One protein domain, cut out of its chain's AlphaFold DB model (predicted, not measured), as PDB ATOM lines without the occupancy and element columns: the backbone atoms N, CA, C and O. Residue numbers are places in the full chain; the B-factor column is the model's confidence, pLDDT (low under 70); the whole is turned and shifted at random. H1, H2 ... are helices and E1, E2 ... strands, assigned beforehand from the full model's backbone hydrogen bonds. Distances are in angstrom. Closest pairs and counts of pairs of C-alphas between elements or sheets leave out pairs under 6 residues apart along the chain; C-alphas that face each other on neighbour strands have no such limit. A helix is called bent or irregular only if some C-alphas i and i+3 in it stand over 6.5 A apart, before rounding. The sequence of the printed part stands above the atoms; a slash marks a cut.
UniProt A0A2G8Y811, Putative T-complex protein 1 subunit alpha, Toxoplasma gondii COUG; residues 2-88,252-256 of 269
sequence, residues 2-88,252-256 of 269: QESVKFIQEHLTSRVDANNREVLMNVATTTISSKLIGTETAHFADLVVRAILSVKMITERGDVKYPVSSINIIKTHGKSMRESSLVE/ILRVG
ATOM      1  N   GLN A   2       0.840   0.508  48.058       74.50
ATOM      2  CA  GLN A   2      -0.356   1.360  47.926       74.50
ATOM      3  C   GLN A   2      -0.423   2.152  46.604       74.50
ATOM      4  O   GLN A   2      -1.491   2.232  46.009       74.50
ATOM      5  N   GLU A   3       0.702   2.671  46.097       84.50
ATOM      6  CA  GLU A   3       0.749   3.365  44.794       84.50
ATOM      7  C   GLU A   3       0.427   2.435  43.619       84.50
ATOM      8  O   GLU A   3      -0.311   2.807  42.715       84.50
ATOM      9  N   SER A   4       0.891   1.183  43.673       85.50
ATOM     10  CA  SER A   4       0.573   0.167  42.665       85.50
ATOM     11  C   SER A   4      -0.922  -0.172  42.644       85.50
ATOM     12  O   SER A   4      -1.493  -0.361  41.577       85.50
ATOM     13  N   VAL A   5      -1.578  -0.211  43.813       88.88
ATOM     14  CA  VAL A   5      -3.035  -0.420  43.905       88.88
ATOM     15  C   VAL A   5      -3.797   0.765  43.311       88.88
ATOM     16  O   VAL A   5      -4.743   0.540  42.557       88.88
ATOM     17  N   LYS A   6      -3.369   2.005  43.588       87.75
ATOM     18  CA  LYS A   6      -3.962   3.210  42.981       87.75
ATOM     19  C   LYS A   6      -3.820   3.205  41.460       87.75
ATOM     20  O   LYS A   6      -4.811   3.375  40.760       87.75
ATOM     21  N   PHE A   7      -2.629   2.884  40.952       91.19
ATOM     22  CA  PHE A   7      -2.381   2.790  39.514       91.19
ATOM     23  C   PHE A   7      -3.292   1.759  38.827       91.19
ATOM     24  O   PHE A   7      -3.872   2.051  37.782       91.19
ATOM     25  N   ILE A   8      -3.476   0.579  39.438       90.25
ATOM     26  CA  ILE A   8      -4.394  -0.454  38.930       90.25
ATOM     27  C   ILE A   8      -5.836   0.061  38.915       90.25
ATOM     28  O   ILE A   8      -6.530  -0.116  37.916       90.25
ATOM     29  N   GLN A   9      -6.292   0.702  39.994       85.06
ATOM     30  CA  GLN A   9      -7.654   1.234  40.081       85.06
ATOM     31  C   GLN A   9      -7.922   2.312  39.024       85.06
ATOM     32  O   GLN A   9      -8.991   2.310  38.423       85.06
ATOM     33  N   GLU A  10      -6.954   3.186  38.758       85.56
ATOM     34  CA  GLU A  10      -7.110   4.314  37.834       85.56
ATOM     35  C   GLU A  10      -6.998   3.916  36.354       85.56
ATOM     36  O   GLU A  10      -7.741   4.447  35.533       85.56
ATOM     37  N   HIS A  11      -6.108   2.978  36.003       87.25
ATOM     38  CA  HIS A  11      -5.759   2.703  34.598       87.25
ATOM     39  C   HIS A  11      -6.168   1.311  34.098       87.25
ATOM     40  O   HIS A  11      -6.234   1.094  32.890       87.25
ATOM     41  N   LEU A  12      -6.423   0.351  34.996       84.19
ATOM     42  CA  LEU A  12      -6.663  -1.056  34.638       84.19
ATOM     43  C   LEU A  12      -8.051  -1.569  35.049       84.19
ATOM     44  O   LEU A  12      -8.352  -2.741  34.815       84.19
ATOM     45  N   THR A  13      -8.909  -0.729  35.640       83.69
ATOM     46  CA  THR A  13     -10.289  -1.111  35.968       83.69
ATOM     47  C   THR A  13     -11.297  -0.378  35.096       83.69
ATOM     48  O   THR A  13     -11.272   0.840  34.962       83.69
ATOM     49  N   SER A  14     -12.218  -1.135  34.506       83.50
ATOM     50  CA  SER A  14     -13.432  -0.599  33.902       83.50
ATOM     51  C   SER A  14     -14.607  -0.936  34.814       83.50
ATOM     52  O   SER A  14     -14.715  -2.055  35.322       83.50
ATOM     53  N   ARG A  15     -15.482   0.043  35.069       78.81
ATOM     54  CA  ARG A  15     -16.743  -0.226  35.768       78.81
ATOM     55  C   ARG A  15     -17.678  -0.921  34.793       78.81
ATOM     56  O   ARG A  15     -17.995  -0.368  33.746       78.81
ATOM     57  N   VAL A  16     -18.094  -2.129  35.146       81.31
ATOM     58  CA  VAL A  16     -18.996  -2.944  34.337       81.31
ATOM     59  C   VAL A  16     -20.225  -3.286  35.160       81.31
ATOM     60  O   VAL A  16     -20.117  -3.613  36.345       81.31
ATOM     61  N   ASP A  17     -21.387  -3.258  34.517       78.25
ATOM     62  CA  ASP A  17     -22.622  -3.740  35.115       78.25
ATOM     63  C   ASP A  17     -22.543  -5.239  35.417       78.25
ATOM     64  O   ASP A  17     -22.266  -6.067  34.547       78.25
ATOM     65  N   ALA A  18     -22.866  -5.609  36.656       69.69
ATOM     66  CA  ALA A  18     -22.757  -6.984  37.146       69.69
ATOM     67  C   ALA A  18     -23.656  -7.998  36.406       69.69
ATOM     68  O   ALA A  18     -23.457  -9.204  36.547       69.69
ATOM     69  N   ASN A  19     -24.644  -7.531  35.637       71.38
ATOM     70  CA  ASN A  19     -25.549  -8.379  34.856       71.38
ATOM     71  C   ASN A  19     -25.241  -8.361  33.346       71.38
ATOM     72  O   ASN A  19     -26.007  -8.941  32.577       71.38
ATOM     73  N   ASN A  20     -24.161  -7.709  32.895       83.56
ATOM     74  CA  ASN A  20     -23.822  -7.698  31.475       83.56
ATOM     75  C   ASN A  20     -23.289  -9.076  31.040       83.56
ATOM     76  O   ASN A  20     -22.137  -9.438  31.293       83.56
ATOM     77  N   ARG A  21     -24.152  -9.850  30.372       85.19
ATOM     78  CA  ARG A  21     -23.853 -11.214  29.917       85.19
ATOM     79  C   ARG A  21     -22.672 -11.265  28.950       85.19
ATOM     80  O   ARG A  21     -21.914 -12.226  29.006       85.19
ATOM     81  N   GLU A  22     -22.495 -10.257  28.101       87.56
ATOM     82  CA  GLU A  22     -21.410 -10.227  27.113       87.56
ATOM     83  C   GLU A  22     -20.047 -10.114  27.792       87.56
ATOM     84  O   GLU A  22     -19.122 -10.862  27.476       87.56
ATOM     85  N   VAL A  23     -19.936  -9.250  28.804       88.56
ATOM     86  CA  VAL A  23     -18.686  -9.118  29.559       88.56
ATOM     87  C   VAL A  23     -18.397 -10.387  30.356       88.56
ATOM     88  O   VAL A  23     -17.266 -10.873  30.341       88.56
ATOM     89  N   LEU A  24     -19.414 -10.988  30.984       88.69
ATOM     90  CA  LEU A  24     -19.260 -12.271  31.679       88.69
ATOM     91  C   LEU A  24     -18.815 -13.393  30.727       88.69
ATOM     92  O   LEU A  24     -17.960 -14.202  31.090       88.69
ATOM     93  N   MET A  25     -19.341 -13.413  29.501       90.69
ATOM     94  CA  MET A  25     -18.948 -14.361  28.459       90.69
ATOM     95  C   MET A  25     -17.488 -14.167  28.039       90.69
ATOM     96  O   MET A  25     -16.743 -15.142  27.947       90.69
ATOM     97  N   ASN A  26     -17.048 -12.923  27.835       90.12
ATOM     98  CA  ASN A  26     -15.670 -12.606  27.458       90.12
ATOM     99  C   ASN A  26     -14.676 -12.999  28.559       90.12
ATOM    100  O   ASN A  26     -13.638 -13.610  28.279       90.12
ATOM    101  N   VAL A  27     -15.016 -12.726  29.823       89.94
ATOM    102  CA  VAL A  27     -14.213 -13.142  30.981       89.94
ATOM    103  C   VAL A  27     -14.129 -14.668  31.047       89.94
ATOM    104  O   VAL A  27     -13.030 -15.220  31.129       89.94
ATOM    105  N   ALA A  28     -15.262 -15.369  30.945       90.44
ATOM    106  CA  ALA A  28     -15.287 -16.828  30.962       90.44
ATOM    107  C   ALA A  28     -14.452 -17.420  29.812       90.44
ATOM    108  O   ALA A  28     -13.579 -18.253  30.057       90.44
ATOM    109  N   THR A  29     -14.631 -16.920  28.587       90.62
ATOM    110  CA  THR A  29     -13.888 -17.343  27.387       90.62
ATOM    111  C   THR A  29     -12.379 -17.190  27.572       90.62
ATOM    112  O   THR A  29     -11.628 -18.135  27.326       90.62
ATOM    113  N   THR A  30     -11.934 -16.048  28.101       90.56
ATOM    114  CA  THR A  30     -10.511 -15.770  28.364       90.56
ATOM    115  C   THR A  30      -9.908 -16.745  29.380       90.56
ATOM    116  O   THR A  30      -8.768 -17.173  29.237       90.56
ATOM    117  N   THR A  31     -10.666 -17.156  30.402       88.56
ATOM    118  CA  THR A  31     -10.174 -18.115  31.414       88.56
ATOM    119  C   THR A  31     -10.188 -19.580  30.963       88.56
ATOM    120  O   THR A  31      -9.541 -20.422  31.600       88.56
ATOM    121  N   ILE A  32     -10.968 -19.910  29.931       88.19
ATOM    122  CA  ILE A  32     -11.123 -21.274  29.402       88.19
ATOM    123  C   ILE A  32     -10.156 -21.522  28.238       88.19
ATOM    124  O   ILE A  32      -9.695 -22.651  28.080       88.19
ATOM    125  N   SER A  33      -9.801 -20.484  27.474       85.12
ATOM    126  CA  SER A  33      -8.968 -20.581  26.266       85.12
ATOM    127  C   SER A  33      -7.613 -21.262  26.485       85.12
ATOM    128  O   SER A  33      -7.140 -21.969  25.603       85.12
ATOM    129  N   SER A  34      -7.011 -21.123  27.669       85.94
ATOM    130  CA  SER A  34      -5.722 -21.738  28.018       85.94
ATOM    131  C   SER A  34      -5.815 -23.171  28.569       85.94
ATOM    132  O   SER A  34      -4.807 -23.731  29.003       85.94
ATOM    133  N   LYS A  35      -7.007 -23.788  28.595       84.50
ATOM    134  CA  LYS A  35      -7.252 -25.121  29.183       84.50
ATOM    135  C   LYS A  35      -7.620 -26.153  28.118       84.50
ATOM    136  O   LYS A  35      -7.959 -25.819  26.994       84.50
ATOM    137  N   LEU A  36      -7.665 -27.429  28.517       74.94
ATOM    138  CA  LEU A  36      -8.091 -28.561  27.669       74.94
ATOM    139  C   LEU A  36      -9.491 -28.401  27.048       74.94
ATOM    140  O   LEU A  36      -9.815 -29.068  26.075       74.94
ATOM    141  N   ILE A  37     -10.315 -27.528  27.623       75.69
ATOM    142  CA  ILE A  37     -11.679 -27.225  27.177       75.69
ATOM    143  C   ILE A  37     -11.673 -26.104  26.104       75.69
ATOM    144  O   ILE A  37     -12.713 -25.703  25.590       75.69
ATOM    145  N   GLY A  38     -10.486 -25.607  25.736       70.75
ATOM    146  CA  GLY A  38     -10.257 -24.501  24.807       70.75
ATOM    147  C   GLY A  38     -10.801 -24.715  23.392       70.75
ATOM    148  O   GLY A  38     -11.021 -23.746  22.677       70.75
ATOM    149  N   THR A  39     -11.065 -25.959  22.986       76.94
ATOM    150  CA  THR A  39     -11.652 -26.270  21.672       76.94
ATOM    151  C   THR A  39     -13.118 -25.850  21.554       76.94
ATOM    152  O   THR A  39     -13.578 -25.561  20.457       76.94
ATOM    153  N   GLU A  40     -13.847 -25.783  22.672       83.00
ATOM    154  CA  GLU A  40     -15.285 -25.488  22.728       83.00
ATOM    155  C   GLU A  40     -15.572 -24.338  23.707       83.00
ATOM    156  O   GLU A  40     -16.512 -24.388  24.506       83.00
ATOM    157  N   THR A  41     -14.736 -23.296  23.684       84.81
ATOM    158  CA  THR A  41     -14.806 -22.181  24.644       84.81
ATOM    159  C   THR A  41     -16.178 -21.527  24.707       84.81
ATOM    160  O   THR A  41     -16.667 -21.297  25.808       84.81
ATOM    161  N   ALA A  42     -16.817 -21.276  23.562       87.19
ATOM    162  CA  ALA A  42     -18.118 -20.615  23.500       87.19
ATOM    163  C   ALA A  42     -19.213 -21.403  24.241       87.19
ATOM    164  O   ALA A  42     -19.969 -20.827  25.021       87.19
ATOM    165  N   HIS A  43     -19.258 -22.728  24.058       88.44
ATOM    166  CA  HIS A  43     -20.253 -23.594  24.703       88.44
ATOM    167  C   HIS A  43     -20.079 -23.621  26.221       88.44
ATOM    168  O   HIS A  43     -21.029 -23.428  26.978       88.44
ATOM    169  N   PHE A  44     -18.846 -23.824  26.691       89.62
ATOM    170  CA  PHE A  44     -18.574 -23.891  28.126       89.62
ATOM    171  C   PHE A  44     -18.651 -22.528  28.813       89.62
ATOM    172  O   PHE A  44     -19.071 -22.465  29.967       89.62
ATOM    173  N   ALA A  45     -18.291 -21.445  28.122       91.31
ATOM    174  CA  ALA A  45     -18.480 -20.094  28.628       91.31
ATOM    175  C   ALA A  45     -19.974 -19.794  28.825       91.31
ATOM    176  O   ALA A  45     -20.353 -19.345  29.907       91.31
ATOM    177  N   ASP A  46     -20.832 -20.149  27.860       91.38
ATOM    178  CA  ASP A  46     -22.283 -19.995  28.012       91.38
ATOM    179  C   ASP A  46     -22.829 -20.809  29.185       91.38
ATOM    180  O   ASP A  46     -23.553 -20.286  30.033       91.38
ATOM    181  N   LEU A  47     -22.415 -22.074  29.289       91.44
ATOM    182  CA  LEU A  47     -22.846 -22.976  30.352       91.44
ATOM    183  C   LEU A  47     -22.485 -22.414  31.738       91.44
ATOM    184  O   LEU A  47     -23.335 -22.360  32.627       91.44
ATOM    185  N   VAL A  48     -21.249 -21.937  31.917       90.94
ATOM    186  CA  VAL A  48     -20.783 -21.346  33.182       90.94
ATOM    187  C   VAL A  48     -21.558 -20.075  33.524       90.94
ATOM    188  O   VAL A  48     -22.007 -19.927  34.661       90.94
ATOM    189  N   VAL A  49     -21.753 -19.175  32.557       90.94
ATOM    190  CA  VAL A  49     -22.494 -17.926  32.778       90.94
ATOM    191  C   VAL A  49     -23.943 -18.226  33.163       90.94
ATOM    192  O   VAL A  49     -24.438 -17.685  34.153       90.94
ATOM    193  N   ARG A  50     -24.611 -19.150  32.462       89.88
ATOM    194  CA  ARG A  50     -25.973 -19.587  32.801       89.88
ATOM    195  C   ARG A  50     -26.049 -20.230  34.186       89.88
ATOM    196  O   ARG A  50     -26.952 -19.900  34.953       89.88
ATOM    197  N   ALA A  51     -25.091 -21.087  34.541       90.38
ATOM    198  CA  ALA A  51     -25.041 -21.719  35.858       90.38
ATOM    199  C   ALA A  51     -24.889 -20.681  36.982       90.38
ATOM    200  O   ALA A  51     -25.640 -20.720  37.954       90.38
ATOM    201  N   ILE A  52     -23.985 -19.708  36.840       88.75
ATOM    202  CA  ILE A  52     -23.775 -18.664  37.856       88.75
ATOM    203  C   ILE A  52     -25.008 -17.763  37.989       88.75
ATOM    204  O   ILE A  52     -25.438 -17.473  39.105       88.75
ATOM    205  N   LEU A  53     -25.611 -17.352  36.871       87.19
ATOM    206  CA  LEU A  53     -26.810 -16.512  36.890       87.19
ATOM    207  C   LEU A  53     -28.011 -17.234  37.511       87.19
ATOM    208  O   LEU A  53     -28.800 -16.607  38.217       87.19
ATOM    209  N   SER A  54     -28.127 -18.548  37.302       84.94
ATOM    210  CA  SER A  54     -29.205 -19.338  37.898       84.94
ATOM    211  C   SER A  54     -29.111 -19.407  39.425       84.94
ATOM    212  O   SER A  54     -30.138 -19.304  40.078       84.94
ATOM    213  N   VAL A  55     -27.914 -19.472  40.020       85.56
ATOM    214  CA  VAL A  55     -27.746 -19.569  41.487       85.56
ATOM    215  C   VAL A  55     -27.741 -18.218  42.207       85.56
ATOM    216  O   VAL A  55     -27.460 -18.162  43.402       85.56
ATOM    217  N   LYS A  56     -28.034 -17.116  41.507       85.06
ATOM    218  CA  LYS A  56     -28.098 -15.771  42.092       85.06
ATOM    219  C   LYS A  56     -29.070 -15.744  43.276       85.06
ATOM    220  O   LYS A  56     -30.270 -15.958  43.096       85.06
ATOM    221  N   MET A  57     -28.557 -15.434  44.465       80.50
ATOM    222  CA  MET A  57     -29.359 -15.237  45.673       80.50
ATOM    223  C   MET A  57     -29.235 -13.794  46.152       80.50
ATOM    224  O   MET A  57     -28.150 -13.209  46.134       80.50
ATOM    225  N   ILE A  58     -30.354 -13.233  46.594       81.31
ATOM    226  CA  ILE A  58     -30.396 -11.937  47.266       81.31
ATOM    227  C   ILE A  58     -30.507 -12.247  48.753       81.31
ATOM    228  O   ILE A  58     -31.431 -12.934  49.182       81.31
ATOM    229  N   THR A  59     -29.513 -11.819  49.522       78.50
ATOM    230  CA  THR A  59     -29.537 -11.956  50.982       78.50
ATOM    231  C   THR A  59     -30.613 -11.023  51.539       78.50
ATOM    232  O   THR A  59     -30.891  -9.991  50.940       78.50
ATOM    233  N   GLU A  60     -31.157 -11.309  52.721       75.00
ATOM    234  CA  GLU A  60     -32.124 -10.440  53.426       75.00
ATOM    235  C   GLU A  60     -31.656  -8.977  53.564       75.00
ATOM    236  O   GLU A  60     -32.464  -8.060  53.632       75.00
ATOM    237  N   ARG A  61     -30.336  -8.748  53.549       78.31
ATOM    238  CA  ARG A  61     -29.701  -7.421  53.594       78.31
ATOM    239  C   ARG A  61     -29.649  -6.689  52.243       78.31
ATOM    240  O   ARG A  61     -29.057  -5.622  52.165       78.31
ATOM    241  N   GLY A  62     -30.197  -7.271  51.178       79.06
ATOM    242  CA  GLY A  62     -30.125  -6.744  49.809       79.06
ATOM    243  C   GLY A  62     -28.840  -7.105  49.051       79.06
ATOM    244  O   GLY A  62     -28.753  -6.865  47.849       79.06
ATOM    245  N   ASP A  63     -27.863  -7.739  49.710       83.00
ATOM    246  CA  ASP A  63     -26.603  -8.143  49.079       83.00
ATOM    247  C   ASP A  63     -26.801  -9.310  48.105       83.00
ATOM    248  O   ASP A  63     -27.251 -10.401  48.487       83.00
ATOM    249  N   VAL A  64     -26.373  -9.116  46.857       83.38
ATOM    250  CA  VAL A  64     -26.337 -10.171  45.839       83.38
ATOM    251  C   VAL A  64     -25.143 -11.087  46.099       83.38
ATOM    252  O   VAL A  64     -23.990 -10.661  46.029       83.38
ATOM    253  N   LYS A  65     -25.408 -12.368  46.356       84.06
ATOM    254  CA  LYS A  65     -24.379 -13.402  46.516       84.06
ATOM    255  C   LYS A  65     -24.563 -14.512  45.492       84.06
ATOM    256  O   LYS A  65     -25.675 -14.967  45.229       84.06
ATOM    257  N   TYR A  66     -23.438 -14.987  44.966       86.19
ATOM    258  CA  TYR A  66     -23.365 -16.123  44.051       86.19
ATOM    259  C   TYR A  66     -22.711 -17.312  44.774       86.19
ATOM    260  O   TYR A  66     -21.481 -17.406  44.828       86.19
ATOM    261  N   PRO A  67     -23.497 -18.200  45.407       82.69
ATOM    262  CA  PRO A  67     -22.977 -19.365  46.114       82.69
ATOM    263  C   PRO A  67     -22.403 -20.391  45.125       82.69
ATOM    264  O   PRO A  67     -23.126 -21.201  44.550       82.69
ATOM    265  N   VAL A  68     -21.078 -20.435  44.985       82.88
ATOM    266  CA  VAL A  68     -20.409 -21.472  44.171       82.88
ATOM    267  C   VAL A  68     -20.720 -22.884  44.694       82.88
ATOM    268  O   VAL A  68     -20.776 -23.840  43.931       82.88
ATOM    269  N   SER A  69     -21.005 -23.020  45.993       81.44
ATOM    270  CA  SER A  69     -21.382 -24.290  46.622       81.44
ATOM    271  C   SER A  69     -22.748 -24.843  46.196       81.44
ATOM    272  O   SER A  69     -22.990 -26.028  46.427       81.44
ATOM    273  N   SER A  70     -23.613 -24.020  45.590       84.25
ATOM    274  CA  SER A  70     -24.916 -24.435  45.044       84.25
ATOM    275  C   SER A  70     -24.826 -24.978  43.616       84.25
ATOM    276  O   SER A  70     -25.818 -25.487  43.099       84.25
ATOM    277  N   ILE A  71     -23.657 -24.868  42.972       90.12
ATOM    278  CA  ILE A  71     -23.413 -25.435  41.648       90.12
ATOM    279  C   ILE A  71     -22.796 -26.821  41.829       90.12
ATOM    280  O   ILE A  71     -21.685 -26.954  42.346       90.12
ATOM    281  N   ASN A  72     -23.507 -27.859  41.397       91.06
ATOM    282  CA  ASN A  72     -22.967 -29.212  41.360       91.06
ATOM    283  C   ASN A  72     -22.333 -29.501  39.993       91.06
ATOM    284  O   ASN A  72     -22.809 -29.029  38.961       91.06
ATOM    285  N   ILE A  73     -21.258 -30.286  39.973       91.56
ATOM    286  CA  ILE A  73     -20.577 -30.682  38.738       91.56
ATOM    287  C   ILE A  73     -20.524 -32.202  38.697       91.56
ATOM    288  O   ILE A  73     -19.808 -32.830  39.479       91.56
ATOM    289  N   ILE A  74     -21.241 -32.787  37.743       90.44
ATOM    290  CA  ILE A  74     -21.259 -34.227  37.509       90.44
ATOM    291  C   ILE A  74     -20.440 -34.525  36.267       90.44
ATOM    292  O   ILE A  74     -20.628 -33.921  35.216       90.44
ATOM    293  N   LYS A  75     -19.506 -35.463  36.395       89.56
ATOM    294  CA  LYS A  75     -18.659 -35.909  35.293       89.56
ATOM    295  C   LYS A  75     -19.113 -37.290  34.867       89.56
ATOM    296  O   LYS A  75     -19.007 -38.234  35.651       89.56
ATOM    297  N   THR A  76     -19.560 -37.398  33.625       88.31
ATOM    298  CA  THR A  76     -20.051 -38.655  33.075       88.31
ATOM    299  C   THR A  76     -19.384 -38.949  31.743       88.31
ATOM    300  O   THR A  76     -19.287 -38.097  30.862       88.31
ATOM    301  N   HIS A  77     -18.914 -40.185  31.599       87.19
ATOM    302  CA  HIS A  77     -18.288 -40.643  30.368       87.19
ATOM    303  C   HIS A  77     -19.316 -40.924  29.268       87.19
ATOM    304  O   HIS A  77     -20.467 -41.283  29.527       87.19
ATOM    305  N   GLY A  78     -18.857 -40.785  28.027       82.38
ATOM    306  CA  GLY A  78     -19.628 -41.010  26.811       82.38
ATOM    307  C   GLY A  78     -20.177 -39.716  26.217       82.38
ATOM    308  O   GLY A  78     -20.312 -38.713  26.920       82.38
ATOM    309  N   LYS A  79     -20.582 -39.779  24.942       85.06
ATOM    310  CA  LYS A  79     -20.997 -38.624  24.118       85.06
ATOM    311  C   LYS A  79     -19.871 -37.595  23.900       85.06
ATOM    312  O   LYS A  79     -18.763 -37.756  24.419       85.06
ATOM    313  N   SER A  80     -20.130 -36.579  23.078       87.12
ATOM    314  CA  SER A  80     -19.176 -35.492  22.820       87.12
ATOM    315  C   SER A  80     -19.167 -34.455  23.952       87.12
ATOM    316  O   SER A  80     -20.152 -34.304  24.672       87.12
ATOM    317  N   MET A  81     -18.079 -33.687  24.080       83.94
ATOM    318  CA  MET A  81     -17.989 -32.570  25.036       83.94
ATOM    319  C   MET A  81     -19.068 -31.505  24.801       83.94
ATOM    320  O   MET A  81     -19.568 -30.927  25.766       83.94
ATOM    321  N   ARG A  82     -19.479 -31.312  23.540       85.56
ATOM    322  CA  ARG A  82     -20.574 -30.408  23.142       85.56
ATOM    323  C   ARG A  82     -21.936 -30.806  23.710       85.56
ATOM    324  O   ARG A  82     -22.810 -29.965  23.846       85.56
ATOM    325  N   GLU A  83     -22.117 -32.074  24.071       88.00
ATOM    326  CA  GLU A  83     -23.361 -32.566  24.673       88.00
ATOM    327  C   GLU A  83     -23.400 -32.362  26.196       88.00
ATOM    328  O   GLU A  83     -24.302 -32.863  26.868       88.00
ATOM    329  N   SER A  84     -22.421 -31.646  26.761       89.94
ATOM    330  CA  SER A  84     -22.482 -31.201  28.154       89.94
ATOM    331  C   SER A  84     -23.632 -30.216  28.329       89.94
ATOM    332  O   SER A  84     -23.753 -29.263  27.556       89.94
ATOM    333  N   SER A  85     -24.457 -30.431  29.347       90.44
ATOM    334  CA  SER A  85     -25.687 -29.675  29.567       90.44
ATOM    335  C   SER A  85     -25.747 -29.071  30.966       90.44
ATOM    336  O   SER A  85     -25.093 -29.524  31.911       90.44
ATOM    337  N   LEU A  86     -26.544 -28.011  31.080       91.44
ATOM    338  CA  LEU A  86     -26.937 -27.413  32.345       91.44
ATOM    339  C   LEU A  86     -28.323 -27.936  32.714       91.44
ATOM    340  O   LEU A  86     -29.262 -27.789  31.934       91.44
ATOM    341  N   VAL A  87     -28.446 -28.510  33.903       89.81
ATOM    342  CA  VAL A  87     -29.728 -28.874  34.504       89.81
ATOM    343  C   VAL A  87     -30.074 -27.829  35.554       89.81
ATOM    344  O   VAL A  87     -29.285 -27.555  36.462       89.81
ATOM    345  N   GLU A  88     -31.259 -27.244  35.412       87.19
ATOM    346  CA  GLU A  88     -31.839 -26.345  36.405       87.19
ATOM    347  C   GLU A  88     -32.353 -27.186  37.573       87.19
ATOM    348  O   GLU A  88     -33.331 -27.922  37.443       87.19
ATOM    349  N   ILE A 252     -23.634 -31.019  33.928       92.06
ATOM    350  CA  ILE A 252     -23.296 -32.377  33.516       92.06
ATOM    351  C   ILE A 252     -22.248 -32.280  32.417       92.06
ATOM    352  O   ILE A 252     -22.533 -31.897  31.284       92.06
ATOM    353  N   LEU A 253     -21.021 -32.651  32.759       91.00
ATOM    354  CA  LEU A 253     -19.905 -32.714  31.831       91.00
ATOM    355  C   LEU A 253     -19.882 -34.085  31.161       91.00
ATOM    356  O   LEU A 253     -19.689 -35.109  31.827       91.00
ATOM    357  N   ARG A 254     -20.048 -34.090  29.839       88.12
ATOM    358  CA  ARG A 254     -19.887 -35.269  28.988       88.12
ATOM    359  C   ARG A 254     -18.469 -35.286  28.439       88.12
ATOM    360  O   ARG A 254     -17.979 -34.283  27.929       88.12
ATOM    361  N   VAL A 255     -17.784 -36.415  28.573       81.31
ATOM    362  CA  VAL A 255     -16.422 -36.574  28.051       81.31
ATOM    363  C   VAL A 255     -16.331 -37.900  27.316       81.31
ATOM    364  O   VAL A 255     -16.691 -38.945  27.869       81.31
ATOM    365  N   GLY A 256     -15.827 -37.862  26.080       74.56
ATOM    366  CA  GLY A 256     -15.517 -39.062  25.309       74.56
ATOM    367  C   GLY A 256     -14.595 -39.997  26.094       74.56
ATOM    368  O   GLY A 256     -13.813 -39.559  26.940       74.56
TER     369      GLY A 256
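What this domain is: This is residues 2 to 88 and 252 to 256 of the 269 residues of the protein "Putative T-complex protein 1 subunit alpha" of Toxoplasma gondii COUG (UniProt A0A2G8Y811). A narrow ribbon of two parallel strands, E1 and E3, makes one side of the domain, and the short strand E2 runs alongside the long helix H3, near it at Leu 86 and Leu 47, with its first residue, Ser 85, close to Ile 252 of E3; H2 crosses H3 on its side away from the strands. H1 sits far out at the end of an arm, residues 2 to 15, that stands free, and the link from H3 to E1 folds back on itself as a long loop. The printed part has 92 residues, with three named helices followed by three named strands, in the order H1 H2 H3 E1 E2 E3, and the class is mixed, helices and strands. The whole is loose, with a radius of gyration of the C-alphas of 16.5 A and spans of 51 by 36 by 22 A.

How they stand to each other: E1, residues 71 to 77, and E3, residues 252 to 255, are parallel neighbours, with 29 degrees between their directions. The C-alphas of residues 74 and 252 face each other at 4.8 A. N 253 and O 74, at 2.8 A, and N 76 and O 253, at 2.9 A, are within hydrogen-bond range. E2, residues 85 to 88, pairs with no named strand; its closest C-alphas to E3 are those of Ser 85 and Ile 252, 5.3 A apart. The closest C-alphas of E2 and H3, residues 38 to 54, are those of Leu 86 and Leu 47, 6.4 A apart. H3 and H2, residues 21 to 32, touch, with the C-alphas of Ala 45 and Ala 28 closest at 5.1 A. They run opposite ways at a steep tilt of 48 degrees. H2 is apart from E1, E2 and E3, and H1, residues 2 to 11, touches no helix. In H1 and H2 every O i to N i+4 pair is within hydrogen-bond range; in H3 11 of 13 are.

Where its parts are: E1 is 19.6 A long, from C-alpha 71 at (-23.413, -25.435, 41.648) to C-alpha 77; E2 measures 9.8 A and E3 9.7 A. H3 is 23.6 A long and has a kink of 35 degrees near residue 45; it is irregular, with C-alphas 39 and 42 lying 8.8 A apart. H2 measures 16.2 A, and H1 14.4 A from C-alpha 2 at (-0.356, 1.360, 47.926). E3 ends with C-alpha 255 at (-16.422, -36.574, 28.051).

The domain as a whole: The two C-alphas farthest apart, those of Glu 3 and Gly 78, are 52.0 A from each other. Without the free arm the body spans 45 by 24 by 16 A. The link from H3 to E1, residues 55 to 70, is long, and within it residues 57 to 58 pair antiparallel with residues 64 to 65. Residues 89 to 251 are not printed; across this cut, between E2 and E3, C-alphas 88 and 252 are 10.8 A apart. The mean pLDDT of the printed part is 85.4, and residue 18 is under 70.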